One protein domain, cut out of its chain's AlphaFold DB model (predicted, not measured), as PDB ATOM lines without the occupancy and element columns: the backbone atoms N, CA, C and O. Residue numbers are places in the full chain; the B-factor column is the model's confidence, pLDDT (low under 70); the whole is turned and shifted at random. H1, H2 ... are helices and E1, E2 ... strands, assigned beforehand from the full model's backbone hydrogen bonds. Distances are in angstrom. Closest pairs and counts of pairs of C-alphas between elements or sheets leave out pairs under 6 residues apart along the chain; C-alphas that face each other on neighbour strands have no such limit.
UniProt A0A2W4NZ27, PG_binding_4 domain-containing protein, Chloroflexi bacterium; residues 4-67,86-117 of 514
ATOM      1  N   ARG A   4     -14.509 112.876  49.756       79.50
ATOM      2  CA  ARG A   4     -15.773 112.296  50.234       79.50
ATOM      3  C   ARG A   4     -15.518 111.055  51.085       79.50
ATOM      4  O   ARG A   4     -14.634 110.260  50.772       79.50
ATOM      5  N   PHE A   5     -16.313 110.882  52.136       77.69
ATOM      6  CA  PHE A   5     -16.335 109.641  52.905       77.69
ATOM      7  C   PHE A   5     -17.131 108.591  52.142       77.69
ATOM      8  O   PHE A   5     -18.274 108.838  51.755       77.69
ATOM      9  N   ASP A   6     -16.531 107.425  51.942       80.19
ATOM     10  CA  ASP A   6     -17.228 106.266  51.413       80.19
ATOM     11  C   ASP A   6     -17.825 105.475  52.578       80.19
ATOM     12  O   ASP A   6     -17.202 104.587  53.166       80.19
ATOM     13  N   ALA A   7     -19.035 105.877  52.964       75.38
ATOM     14  CA  ALA A   7     -19.756 105.252  54.061       75.38
ATOM     15  C   ALA A   7     -20.066 103.772  53.775       75.38
ATOM     16  O   ALA A   7     -20.069 102.974  54.706       75.38
ATOM     17  N   GLU A   8     -20.285 103.393  52.512       78.31
ATOM     18  CA  GLU A   8     -20.597 102.010  52.138       78.31
ATOM     19  C   GLU A   8     -19.376 101.100  52.307       78.31
ATOM     20  O   GLU A   8     -19.481 100.060  52.959       78.31
ATOM     21  N   LEU A   9     -18.206 101.516  51.809       76.44
ATOM     22  CA  LEU A   9     -16.955 100.770  51.995       76.44
ATOM     23  C   LEU A   9     -16.518 100.731  53.462       76.44
ATOM     24  O   LEU A   9     -16.111  99.678  53.945       76.44
ATOM     25  N   THR A  10     -16.671 101.837  54.194       80.19
ATOM     26  CA  THR A  10     -16.346 101.888  55.630       80.19
ATOM     27  C   THR A  10     -17.218 100.919  56.439       80.19
ATOM     28  O   THR A  10     -16.724 100.216  57.318       80.19
ATOM     29  N   VAL A  11     -18.521 100.846  56.142       79.19
ATOM     30  CA  VAL A  11     -19.446  99.908  56.804       79.19
ATOM     31  C   VAL A  11     -19.143  98.461  56.411       79.19
ATOM     32  O   VAL A  11     -19.204  97.579  57.266       79.19
ATOM     33  N   ALA A  12     -18.782  98.201  55.153       77.50
ATOM     34  CA  ALA A  12     -18.382  96.870  54.706       77.50
ATOM     35  C   ALA A  12     -17.101  96.380  55.408       77.50
ATOM     36  O   ALA A  12     -17.033  95.224  55.825       77.50
ATOM     37  N   GLU A  13     -16.115  97.259  55.601       75.62
ATOM     38  CA  GLU A  13     -14.868  96.954  56.313       75.62
ATOM     39  C   GLU A  13     -15.099  96.747  57.818       75.62
ATOM     40  O   GLU A  13     -14.541  95.826  58.416       75.62
ATOM     41  N   ALA A  14     -16.013  97.520  58.418       75.00
ATOM     42  CA  ALA A  14     -16.476  97.292  59.785       75.00
ATOM     43  C   ALA A  14     -17.169  95.933  59.957       75.00
ATOM     44  O   ALA A  14     -16.967  95.254  60.961       75.00
ATOM     45  N   PHE A  15     -17.983  95.532  58.977       76.94
ATOM     46  CA  PHE A  15     -18.707  94.264  58.995       76.94
ATOM     47  C   PHE A  15     -17.782  93.049  58.804       76.94
ATOM     48  O   PHE A  15     -18.045  91.983  59.358       76.94
ATOM     49  N   ALA A  16     -16.679  93.205  58.066       76.75
ATOM     50  CA  ALA A  16     -15.714  92.136  57.805       76.75
ATOM     51  C   ALA A  16     -14.898  91.705  59.043       76.75
ATOM     52  O   ALA A  16     -14.375  90.588  59.070       76.75
ATOM     53  N   ALA A  17     -14.799  92.545  60.079       73.12
ATOM     54  CA  ALA A  17     -14.085  92.222  61.313       73.12
ATOM     55  C   ALA A  17     -14.740  91.027  62.037       73.12
ATOM     56  O   ALA A  17     -15.894  91.098  62.463       73.12
ATOM     57  N   GLY A  18     -14.012  89.911  62.152       71.62
ATOM     58  CA  GLY A  18     -14.534  88.653  62.701       71.62
ATOM     59  C   GLY A  18     -15.467  87.874  61.760       71.62
ATOM     60  O   GLY A  18     -16.144  86.956  62.215       71.62
ATOM     61  N   HIS A  19     -15.525  88.236  60.474       78.56
ATOM     62  CA  HIS A  19     -16.287  87.544  59.425       78.56
ATOM     63  C   HIS A  19     -15.396  87.267  58.198       78.56
ATOM     64  O   HIS A  19     -15.795  87.484  57.054       78.56
ATOM     65  N   SER A  20     -14.169  86.791  58.438       77.00
ATOM     66  CA  SER A  20     -13.175  86.469  57.404       77.00
ATOM     67  C   SER A  20     -13.502  85.189  56.620       77.00
ATOM     68  O   SER A  20     -12.916  84.940  55.564       77.00
ATOM     69  N   GLY A  21     -14.444  84.375  57.116       76.44
ATOM     70  CA  GLY A  21     -14.886  83.125  56.493       76.44
ATOM     71  C   GLY A  21     -14.162  81.880  57.016       76.44
ATOM     72  O   GLY A  21     -14.433  80.775  56.541       76.44
ATOM     73  N   ASN A  22     -13.268  82.027  58.001       79.38
ATOM     74  CA  ASN A  22     -12.596  80.922  58.682       79.38
ATOM     75  C   ASN A  22     -13.025  80.859  60.154       79.38
ATOM     76  O   ASN A  22     -12.579  81.646  60.985       79.38
ATOM     77  N   LEU A  23     -13.837  79.848  60.478       73.88
ATOM     78  CA  LEU A  23     -14.536  79.711  61.760       73.88
ATOM     79  C   LEU A  23     -13.621  79.773  63.000       73.88
ATOM     80  O   LEU A  23     -14.041  80.258  64.047       73.88
ATOM     81  N   ALA A  24     -12.388  79.266  62.901       76.50
ATOM     82  CA  ALA A  24     -11.453  79.244  64.027       76.50
ATOM     83  C   ALA A  24     -10.821  80.620  64.293       76.50
ATOM     84  O   ALA A  24     -10.616  80.979  65.449       76.50
ATOM     85  N   TYR A  25     -10.537  81.386  63.235       75.88
ATOM     86  CA  TYR A  25     -10.008  82.748  63.340       75.88
ATOM     87  C   TYR A  25     -11.110  83.741  63.718       75.88
ATOM     88  O   TYR A  25     -10.910  84.560  64.608       75.88
ATOM     89  N   ASP A  26     -12.303  83.586  63.141       79.81
ATOM     90  CA  ASP A  26     -13.449  84.468  63.376       79.81
ATOM     91  C   ASP A  26     -13.920  84.447  64.840       79.81
ATOM     92  O   ASP A  26     -14.205  85.497  65.407       79.81
ATOM     93  N   LEU A  27     -13.935  83.285  65.505       79.25
ATOM     94  CA  LEU A  27     -14.306  83.190  66.928       79.25
ATOM     95  C   LEU A  27     -13.289  83.865  67.864       79.25
ATOM     96  O   LEU A  27     -13.673  84.438  68.884       79.25
ATOM     97  N   VAL A  28     -11.998  83.788  67.528       79.00
ATOM     98  CA  VAL A  28     -10.926  84.437  68.296       79.00
ATOM     99  C   VAL A  28     -10.968  85.949  68.081       79.00
ATOM    100  O   VAL A  28     -10.921  86.698  69.057       79.00
ATOM    101  N   ASP A  29     -11.143  86.396  66.836       78.12
ATOM    102  CA  ASP A  29     -11.249  87.814  66.494       78.12
ATOM    103  C   ASP A  29     -12.514  88.450  67.073       78.12
ATOM    104  O   ASP A  29     -12.425  89.506  67.686       78.12
ATOM    105  N   GLN A  30     -13.681  87.803  66.995       80.19
ATOM    106  CA  GLN A  30     -14.911  88.315  67.616       80.19
ATOM    107  C   GLN A  30     -14.776  88.456  69.140       80.19
ATOM    108  O   GLN A  30     -15.239  89.445  69.709       80.19
ATOM    109  N   ALA A  31     -14.108  87.509  69.811       77.50
ATOM    110  CA  ALA A  31     -13.836  87.601  71.246       77.50
ATOM    111  C   ALA A  31     -12.849  88.737  71.579       77.50
ATOM    112  O   ALA A  31     -13.059  89.469  72.549       77.50
ATOM    113  N   LEU A  32     -11.802  88.921  70.767       78.81
ATOM    114  CA  LEU A  32     -10.835  90.014  70.910       78.81
ATOM    115  C   LEU A  32     -11.470  91.385  70.652       78.81
ATOM    116  O   LEU A  32     -11.216  92.319  71.411       78.81
ATOM    117  N   VAL A  33     -12.327  91.493  69.635       82.50
ATOM    118  CA  VAL A  33     -13.099  92.699  69.313       82.50
ATOM    119  C   VAL A  33     -14.111  93.009  70.413       82.50
ATOM    120  O   VAL A  33     -14.266  94.167  70.786       82.50
ATOM    121  N   TRP A  34     -14.768  92.000  70.991       79.44
ATOM    122  CA  TRP A  34     -15.700  92.207  72.103       79.44
ATOM    123  C   TRP A  34     -14.996  92.703  73.376       79.44
ATOM    124  O   TRP A  34     -15.546  93.535  74.097       79.44
ATOM    125  N   LEU A  35     -13.774  92.229  73.640       78.06
ATOM    126  CA  LEU A  35     -12.992  92.618  74.816       78.06
ATOM    127  C   LEU A  35     -12.277  93.969  74.660       78.06
ATOM    128  O   LEU A  35     -12.167  94.700  75.641       78.06
ATOM    129  N   ASN A  36     -11.793  94.301  73.458       79.19
ATOM    130  CA  ASN A  36     -10.897  95.446  73.237       79.19
ATOM    131  C   ASN A  36     -11.447  96.515  72.273       79.19
ATOM    132  O   ASN A  36     -10.846  97.581  72.143       79.19
ATOM    133  N   GLY A  37     -12.579  96.257  71.613       78.19
ATOM    134  CA  GLY A  37     -13.098  97.081  70.520       78.19
ATOM    135  C   GLY A  37     -12.369  96.846  69.189       78.19
ATOM    136  O   GLY A  37     -11.288  96.261  69.144       78.19
ATOM    137  N   TYR A  38     -12.969  97.314  68.090       77.75
ATOM    138  CA  TYR A  38     -12.359  97.313  66.756       77.75
ATOM    139  C   TYR A  38     -12.462  98.707  66.144       77.75
ATOM    140  O   TYR A  38     -13.559  99.227  65.943       77.75
ATOM    141  N   ASN A  39     -11.312  99.319  65.870       75.44
ATOM    142  CA  ASN A  39     -11.257 100.630  65.239       75.44
ATOM    143  C   ASN A  39     -11.273 100.461  63.721       75.44
ATOM    144  O   ASN A  39     -10.349  99.887  63.152       75.44
ATOM    145  N   VAL A  40     -12.307 101.001  63.079       75.38
ATOM    146  CA  VAL A  40     -12.434 101.034  61.619       75.38
ATOM    147  C   VAL A  40     -12.107 102.443  61.159       75.38
ATOM    148  O   VAL A  40     -12.767 103.401  61.568       75.38
ATOM    149  N   ALA A  41     -11.069 102.579  60.339       73.19
ATOM    150  CA  ALA A  41     -10.758 103.857  59.721       73.19
ATOM    151  C   ALA A  41     -11.787 104.149  58.611       73.19
ATOM    152  O   ALA A  41     -12.105 103.247  57.836       73.19
ATOM    153  N   PRO A  42     -12.318 105.379  58.503       75.44
ATOM    154  CA  PRO A  42     -13.179 105.744  57.388       75.44
ATOM    155  C   PRO A  42     -12.434 105.609  56.057       75.44
ATOM    156  O   PRO A  42     -11.342 106.157  55.897       75.44
ATOM    157  N   VAL A  43     -13.052 104.949  55.080       79.56
ATOM    158  CA  VAL A  43     -12.553 104.909  53.703       79.56
ATOM    159  C   VAL A  43     -12.847 106.253  53.046       79.56
ATOM    160  O   VAL A  43     -13.993 106.705  52.985       79.56
ATOM    161  N   VAL A  44     -11.803 106.916  52.553       78.88
ATOM    162  CA  VAL A  44     -11.902 108.232  51.916       78.88
ATOM    163  C   VAL A  44     -11.609 108.114  50.432       78.88
ATOM    164  O   VAL A  44     -10.579 107.577  50.034       78.88
ATOM    165  N   GLN A  45     -12.495 108.672  49.613       80.88
ATOM    166  CA  GLN A  45     -12.236 108.867  48.194       80.88
ATOM    167  C   GLN A  45     -11.863 110.325  47.934       80.88
ATOM    168  O   GLN A  45     -12.551 111.249  48.378       80.88
ATOM    169  N   TYR A  46     -10.775 110.523  47.196       82.81
ATOM    170  CA  TYR A  46     -10.235 111.834  46.867       82.81
ATOM    171  C   TYR A  46     -10.191 112.023  45.348       82.81
ATOM    172  O   TYR A  46      -9.418 111.368  44.653       82.81
ATOM    173  N   ASP A  47     -11.036 112.921  44.834       84.88
ATOM    174  CA  ASP A  47     -11.024 113.331  43.431       84.88
ATOM    175  C   ASP A  47     -10.005 114.458  43.216       84.88
ATOM    176  O   ASP A  47     -10.239 115.630  43.545       84.88
ATOM    177  N   GLN A  48      -8.858 114.083  42.653       81.62
ATOM    178  CA  GLN A  48      -7.767 115.003  42.350       81.62
ATOM    179  C   GLN A  48      -8.146 116.050  41.295       81.62
ATOM    180  O   GLN A  48      -7.656 117.172  41.381       81.62
ATOM    181  N   ASN A  49      -9.054 115.759  40.355       83.88
ATOM    182  CA  ASN A  49      -9.427 116.719  39.309       83.88
ATOM    183  C   ASN A  49     -10.170 117.920  39.909       83.88
ATOM    184  O   ASN A  49      -9.851 119.070  39.614       83.88
ATOM    185  N   VAL A  50     -11.084 117.660  40.849       85.12
ATOM    186  CA  VAL A  50     -11.808 118.711  41.582       85.12
ATOM    187  C   VAL A  50     -10.862 119.533  42.470       85.12
ATOM    188  O   VAL A  50     -11.102 120.717  42.722       85.12
ATOM    189  N   ALA A  51      -9.787 118.928  42.981       84.00
ATOM    190  CA  ALA A  51      -8.763 119.652  43.730       84.00
ATOM    191  C   ALA A  51      -7.886 120.523  42.820       84.00
ATOM    192  O   ALA A  51      -7.636 121.675  43.168       84.00
ATOM    193  N   VAL A  52      -7.485 120.017  41.650       87.56
ATOM    194  CA  VAL A  52      -6.732 120.765  40.631       87.56
ATOM    195  C   VAL A  52      -7.511 121.994  40.173       87.56
ATOM    196  O   VAL A  52      -6.951 123.084  40.189       87.56
ATOM    197  N   GLU A  53      -8.796 121.861  39.830       86.50
ATOM    198  CA  GLU A  53      -9.619 123.000  39.393       86.50
ATOM    199  C   GLU A  53      -9.688 124.096  40.462       86.50
ATOM    200  O   GLU A  53      -9.481 125.275  40.172       86.50
ATOM    201  N   LYS A  54      -9.892 123.712  41.731       86.44
ATOM    202  CA  LYS A  54      -9.883 124.667  42.848       86.44
ATOM    203  C   LYS A  54      -8.517 125.322  43.040       86.44
ATOM    204  O   LYS A  54      -8.455 126.526  43.282       86.44
ATOM    205  N   LEU A  55      -7.433 124.554  42.928       88.38
ATOM    206  CA  LEU A  55      -6.072 125.081  43.005       88.38
ATOM    207  C   LEU A  55      -5.747 125.997  41.822       88.38
ATOM    208  O   LEU A  55      -5.044 126.977  42.028       88.38
ATOM    209  N   MET A  56      -6.288 125.751  40.626       87.62
ATOM    210  CA  MET A  56      -6.149 126.645  39.472       87.62
ATOM    211  C   MET A  56      -6.859 127.980  39.701       87.62
ATOM    212  O   MET A  56      -6.260 129.020  39.453       87.62
ATOM    213  N   THR A  57      -8.075 127.987  40.257       89.44
ATOM    214  CA  THR A  57      -8.760 129.243  40.619       89.44
ATOM    215  C   THR A  57      -7.989 130.031  41.683       89.44
ATOM    216  O   THR A  57      -7.890 131.255  41.611       89.44
ATOM    217  N   ILE A  58      -7.405 129.342  42.669       88.31
ATOM    218  CA  ILE A  58      -6.525 129.968  43.669       88.31
ATOM    219  C   ILE A  58      -5.245 130.485  42.997       88.31
ATOM    220  O   ILE A  58      -4.793 131.594  43.283       88.31
ATOM    221  N   ALA A  59      -4.680 129.715  42.069       88.62
ATOM    222  CA  ALA A  59      -3.507 130.099  41.306       88.62
ATOM    223  C   ALA A  59      -3.780 131.337  40.444       88.62
ATOM    224  O   ALA A  59      -2.928 132.203  40.396       88.62
ATOM    225  N   GLU A  60      -4.954 131.512  39.839       89.19
ATOM    226  CA  GLU A  60      -5.293 132.744  39.102       89.19
ATOM    227  C   GLU A  60      -5.293 133.999  39.989       89.19
ATOM    228  O   GLU A  60      -4.951 135.083  39.522       89.19
ATOM    229  N   GLN A  61      -5.625 133.861  41.275       90.00
ATOM    230  CA  GLN A  61      -5.619 134.974  42.231       90.00
ATOM    231  C   GLN A  61      -4.216 135.291  42.772       90.00
ATOM    232  O   GLN A  61      -3.940 136.431  43.147       90.00
ATOM    233  N   ILE A  62      -3.335 134.288  42.841       89.38
ATOM    234  CA  ILE A  62      -1.992 134.405  43.433       89.38
ATOM    235  C   ILE A  62      -0.911 134.613  42.366       89.38
ATOM    236  O   ILE A  62       0.088 135.300  42.616       89.38
ATOM    237  N   ASN A  63      -1.088 134.012  41.189       90.88
ATOM    238  CA  ASN A  63      -0.093 133.991  40.137       90.88
ATOM    239  C   ASN A  63       0.108 135.392  39.584       90.88
ATOM    240  O   ASN A  63      -0.820 136.066  39.142       90.88
ATOM    241  N   ARG A  64       1.366 135.809  39.555       91.62
ATOM    242  CA  ARG A  64       1.771 137.080  38.966       91.62
ATOM    243  C   ARG A  64       3.085 136.891  38.241       91.62
ATOM    244  O   ARG A  64       3.999 136.260  38.772       91.62
ATOM    245  N   ALA A  65       3.179 137.432  37.033       90.25
ATOM    246  CA  ALA A  65       4.417 137.397  36.271       90.25
ATOM    247  C   ALA A  65       5.484 138.289  36.938       90.25
ATOM    248  O   ALA A  65       5.129 139.313  37.536       90.25
ATOM    249  N   PRO A  66       6.775 137.923  36.856       91.19
ATOM    250  CA  PRO A  66       7.845 138.821  37.262       91.19
ATOM    251  C   PRO A  66       7.872 140.055  36.351       91.19
ATOM    252  O   PRO A  66       7.677 139.939  35.138       91.19
ATOM    253  N   ARG A  67       8.121 141.231  36.931       93.25
ATOM    254  CA  ARG A  67       8.294 142.491  36.194       93.25
ATOM    255  C   ARG A  67       9.616 143.133  36.582       93.25
ATOM    256  O   ARG A  67       9.869 143.347  37.767       93.25
ATOM    257  N   GLY A  86       7.782 137.600  40.633       91.00
ATOM    258  CA  GLY A  86       6.784 136.689  40.104       91.00
ATOM    259  C   GLY A  86       6.454 135.603  41.119       91.00
ATOM    260  O   GLY A  86       7.325 135.147  41.857       91.00
ATOM    261  N   ARG A  87       5.191 135.193  41.167       91.94
ATOM    262  CA  ARG A  87       4.726 134.090  42.012       91.94
ATOM    263  C   ARG A  87       3.939 133.131  41.153       91.94
ATOM    264  O   ARG A  87       3.089 133.574  40.385       91.94
ATOM    265  N   THR A  88       4.216 131.845  41.296       92.62
ATOM    266  CA  THR A  88       3.415 130.785  40.699       92.62
ATOM    267  C   THR A  88       3.110 129.730  41.750       92.62
ATOM    268  O   THR A  88       3.993 129.278  42.477       92.62
ATOM    269  N   VAL A  89       1.839 129.358  41.866       91.75
ATOM    270  CA  VAL A  89       1.430 128.227  42.695       91.75
ATOM    271  C   VAL A  89       1.897 126.946  42.010       91.75
ATOM    272  O   VAL A  89       1.540 126.677  40.862       91.75
ATOM    273  N   ASP A  90       2.699 126.153  42.713       91.44
ATOM    274  CA  ASP A  90       3.080 124.815  42.284       91.44
ATOM    275  C   ASP A  90       1.943 123.853  42.618       91.44
ATOM    276  O   ASP A  90       1.824 123.341  43.734       91.44
ATOM    277  N   ILE A  91       1.063 123.663  41.638       88.88
ATOM    278  CA  ILE A  91      -0.135 122.837  41.782       88.88
ATOM    279  C   ILE A  91       0.249 121.400  42.151       88.88
ATOM    280  O   ILE A  91      -0.382 120.821  43.030       88.88
ATOM    281  N   LEU A  92       1.298 120.839  41.541       87.69
ATOM    282  CA  LEU A  92       1.706 119.452  41.780       87.69
ATOM    283  C   LEU A  92       2.236 119.265  43.202       87.69
ATOM    284  O   LEU A  92       1.737 118.408  43.928       87.69
ATOM    285  N   ALA A  93       3.167 120.117  43.638       86.88
ATOM    286  CA  ALA A  93       3.708 120.034  44.995       86.88
ATOM    287  C   ALA A  93       2.634 120.300  46.069       86.88
ATOM    288  O   ALA A  93       2.642 119.697  47.140       86.88
ATOM    289  N   THR A  94       1.670 121.178  45.773       88.31
ATOM    290  CA  THR A  94       0.548 121.456  46.680       88.31
ATOM    291  C   THR A  94      -0.413 120.263  46.784       88.31
ATOM    292  O   THR A  94      -0.932 119.990  47.866       88.31
ATOM    293  N   LEU A  95      -0.636 119.520  45.693       86.62
ATOM    294  CA  LEU A  95      -1.457 118.303  45.699       86.62
ATOM    295  C   LEU A  95      -0.814 117.170  46.505       86.62
ATOM    296  O   LEU A  95      -1.521 116.495  47.252       86.62
ATOM    297  N   GLU A  96       0.505 116.988  46.414       84.38
ATOM    298  CA  GLU A  96       1.228 116.003  47.234       84.38
ATOM    299  C   GLU A  96       1.090 116.308  48.736       84.38
ATOM    300  O   GLU A  96       0.819 115.416  49.545       84.38
ATOM    301  N   GLY A  97       1.210 117.584  49.121       82.88
ATOM    302  CA  GLY A  97       0.974 118.020  50.502       82.88
ATOM    303  C   GLY A  97      -0.468 117.782  50.957       82.88
ATOM    304  O   GLY A  97      -0.707 117.334  52.080       82.88
ATOM    305  N   LEU A  98      -1.430 118.024  50.066       83.50
ATOM    306  CA  LEU A  98      -2.850 117.801  50.318       83.50
ATOM    307  C   LEU A  98      -3.176 116.312  50.519       83.50
ATOM    308  O   LEU A  98      -3.955 115.989  51.412       83.50
ATOM    309  N   GLU A  99      -2.569 115.402  49.754       79.81
ATOM    310  CA  GLU A  99      -2.770 113.957  49.924       79.81
ATOM    311  C   GLU A  99      -2.323 113.479  51.313       79.81
ATOM    312  O   GLU A  99      -3.044 112.729  51.976       79.81
ATOM    313  N   ASN A 100      -1.173 113.959  51.790       78.12
ATOM    314  CA  ASN A 100      -0.661 113.616  53.118       78.12
ATOM    315  C   ASN A 100      -1.601 114.084  54.241       78.12
ATOM    316  O   ASN A 100      -1.827 113.347  55.200       78.12
ATOM    317  N   ILE A 101      -2.193 115.272  54.094       80.94
ATOM    318  CA  ILE A 101      -3.163 115.829  55.049       80.94
ATOM    319  C   ILE A 101      -4.497 115.071  54.998       80.94
ATOM    320  O   ILE A 101      -5.113 114.806  56.028       80.94
ATOM    321  N   ILE A 102      -4.953 114.669  53.809       79.62
ATOM    322  CA  ILE A 102      -6.184 113.876  53.669       79.62
ATOM    323  C   ILE A 102      -6.027 112.516  54.359       79.62
ATOM    324  O   ILE A 102      -6.952 112.060  55.030       79.62
ATOM    325  N   ARG A 103      -4.847 111.890  54.254       75.88
ATOM    326  CA  ARG A 103      -4.539 110.618  54.925       75.88
ATOM    327  C   ARG A 103      -4.513 110.729  56.452       75.88
ATOM    328  O   ARG A 103      -4.775 109.730  57.115       75.88
ATOM    329  N   SER A 104      -4.221 111.903  57.020       76.31
ATOM    330  CA  SER A 104      -4.220 112.102  58.476       76.31
ATOM    331  C   SER A 104      -5.608 112.368  59.069       76.31
ATOM    332  O   SER A 104      -5.729 112.376  60.291       76.31
ATOM    333  N   LEU A 105      -6.644 112.548  58.235       72.31
ATOM    334  CA  LEU A 105      -8.053 112.712  58.637       72.31
ATOM    335  C   LEU A 105      -8.314 113.849  59.649       72.31
ATOM    336  O   LEU A 105      -9.314 113.832  60.365       72.31
ATOM    337  N   ASP A 106      -7.439 114.854  59.692       75.19
ATOM    338  CA  ASP A 106      -7.540 115.966  60.637       75.19
ATOM    339  C   ASP A 106      -8.559 117.015  60.156       75.19
ATOM    340  O   ASP A 106      -8.358 117.726  59.162       75.19
ATOM    341  N   SER A 107      -9.694 117.095  60.852       63.06
ATOM    342  CA  SER A 107     -10.780 118.023  60.546       63.06
ATOM    343  C   SER A 107     -10.419 119.444  60.994       63.06
ATOM    344  O   SER A 107     -10.790 119.878  62.084       63.06
ATOM    345  N   GLY A 108      -9.703 120.171  60.139       65.38
ATOM    346  CA  GLY A 108      -9.259 121.544  60.407       65.38
ATOM    347  C   GLY A 108      -7.859 121.870  59.895       65.38
ATOM    348  O   GLY A 108      -7.418 123.005  60.049       65.38
ATOM    349  N   ALA A 109      -7.171 120.905  59.282       72.38
ATOM    350  CA  ALA A 109      -5.823 121.105  58.778       72.38
ATOM    351  C   ALA A 109      -5.755 122.195  57.693       72.38
ATOM    352  O   ALA A 109      -6.482 122.168  56.693       72.38
ATOM    353  N   GLU A 110      -4.845 123.149  57.884       79.12
ATOM    354  CA  GLU A 110      -4.502 124.148  56.877       79.12
ATOM    355  C   GLU A 110      -3.585 123.520  55.823       79.12
ATOM    356  O   GLU A 110      -2.604 122.853  56.148       79.12
ATOM    357  N   VAL A 111      -3.900 123.731  54.544       80.06
ATOM    358  CA  VAL A 111      -3.102 123.205  53.431       80.06
ATOM    359  C   VAL A 111      -2.109 124.286  53.012       80.06
ATOM    360  O   VAL A 111      -2.535 125.288  52.424       80.06
ATOM    361  N   PRO A 112      -0.801 124.131  53.289       81.94
ATOM    362  CA  PRO A 112       0.183 125.110  52.861       81.94
ATOM    363  C   PRO A 112       0.295 125.078  51.334       81.94
ATOM    364  O   PRO A 112       0.648 124.058  50.741       81.94
ATOM    365  N   LEU A 113      -0.009 126.201  50.685       87.75
ATOM    366  CA  LEU A 113       0.214 126.359  49.250       87.75
ATOM    367  C   LEU A 113       1.718 126.431  48.981       87.75
ATOM    368  O   LEU A 113       2.416 127.264  49.565       87.75
ATOM    369  N   VAL A 114       2.216 125.602  48.064       90.38
ATOM    370  CA  VAL A 114       3.616 125.666  47.640       90.38
ATOM    371  C   VAL A 114       3.740 126.747  46.573       90.38
ATOM    372  O   VAL A 114       3.226 126.610  45.464       90.38
ATOM    373  N   ILE A 115       4.405 127.849  46.913       91.31
ATOM    374  CA  ILE A 115       4.613 128.984  46.009       91.31
ATOM    375  C   ILE A 115       6.055 128.958  45.515       91.31
ATOM    376  O   ILE A 115       6.993 128.975  46.312       91.31
ATOM    377  N   ARG A 116       6.235 128.965  44.193       89.56
ATOM    378  CA  ARG A 116       7.531 129.210  43.563       89.56
ATOM    379  C   ARG A 116       7.644 130.691  43.237       89.56
ATOM    380  O   ARG A 116       6.847 131.243  42.475       89.56
ATOM    381  N   GLU A 117       8.635 131.344  43.826       91.06
ATOM    382  CA  GLU A 117       8.959 132.727  43.502       91.06
ATOM    383  C   GLU A 117       9.983 132.766  42.364       91.06
ATOM    384  O   GLU A 117      10.949 132.007  42.347       91.06
TER     385      GLU A 117
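What this domain is: This is residues 4 to 67 and 86 to 117 of the 514 residues of the protein "PG_binding_4 domain-containing protein" of Chloroflexi bacterium (UniProt A0A2W4NZ27). A long, thin model with a wide open loop at one end and a small body at the other: in the loop, H1 and H2 stand apart from each other, and residues 4 to 5 pair with E1 at its base, while in the body the helices H3 and H4 meet beside a two-stranded ribbon, E2 and E3. H2 and the ribbon lie towards opposite ends of the length, and E1 lies between them. The printed part has 96 residues with four named helices and three named strands, in the order H1, H2, E1, H3, E2, H4, E3; the sheet's order is E2 - E3, antiparallel, and the class is mostly helix. The whole is extended, with a radius of gyration of the C-alphas of 20.9 A, and its outline is a rod spanning 72 by 21 by 19 A.

How they stand to each other: The sheet holds E2, residues 86 to 89, and E3, residues 115 to 117, antiparallel at 159 degrees between their directions. N 88 and O 116 are 2.9 A apart, and N 116 and O 88 are 2.8 A apart, both within hydrogen-bond range. H3, residues 48 to 62, has 5 pairs of C-alphas within 8 A of E2, the closest those of Ala 59 and Val 89, 5.5 A apart. H3 and E3 are apart. H4, residues 91 to 103, touches H3 with residues 91 to 95 alone; the closest C-alphas are those of Leu 55 and Ile 91, 6.5 A apart. The two helices run opposite ways at a steep tilt of 53 degrees. E1, residues 44 to 46, and H4 are near each other, with 6 pairs of C-alphas within 10 A. E1 and H3 meet only through their link. E1 pairs with no named strand, but residues 4 to 5 pair antiparallel with its residues 44 to 45. H1, residues 7 to 16, and H2, residues 23 to 36, are apart and touch no helix. In H1, H3 and H4 every O i to N i+4 pair is within hydrogen-bond range; in H2, 9 of 10 are.

Where its parts are: E2 begins at C-alpha 86, (6.784, 136.689, 40.104), and is 10.3 A long; E3 is 6.3 A long and ends at C-alpha 117, (8.959, 132.727, 43.502). H3 measures 20.3 A from first to last C-alpha, H2 19.8 A, H4 18.5 A and H1 14.2 A. H1 begins at C-alpha 7, (-19.756, 105.252, 54.061). E1 is 6.4 A long.

The domain as a whole: The two C-alphas farthest apart, those of Ala 24 and Arg 67, are 71.9 A apart. Residues 68 to 85 are not printed, and C-alphas 67 and 86 are 7.2 A apart across the cut, which lies in the link from H3 to E2. Of the links that are printed whole, H4 to E3 is long, with 11 residues between them. The mean pLDDT of the printed part is 81.7, and residues 107 to 108 are under 70.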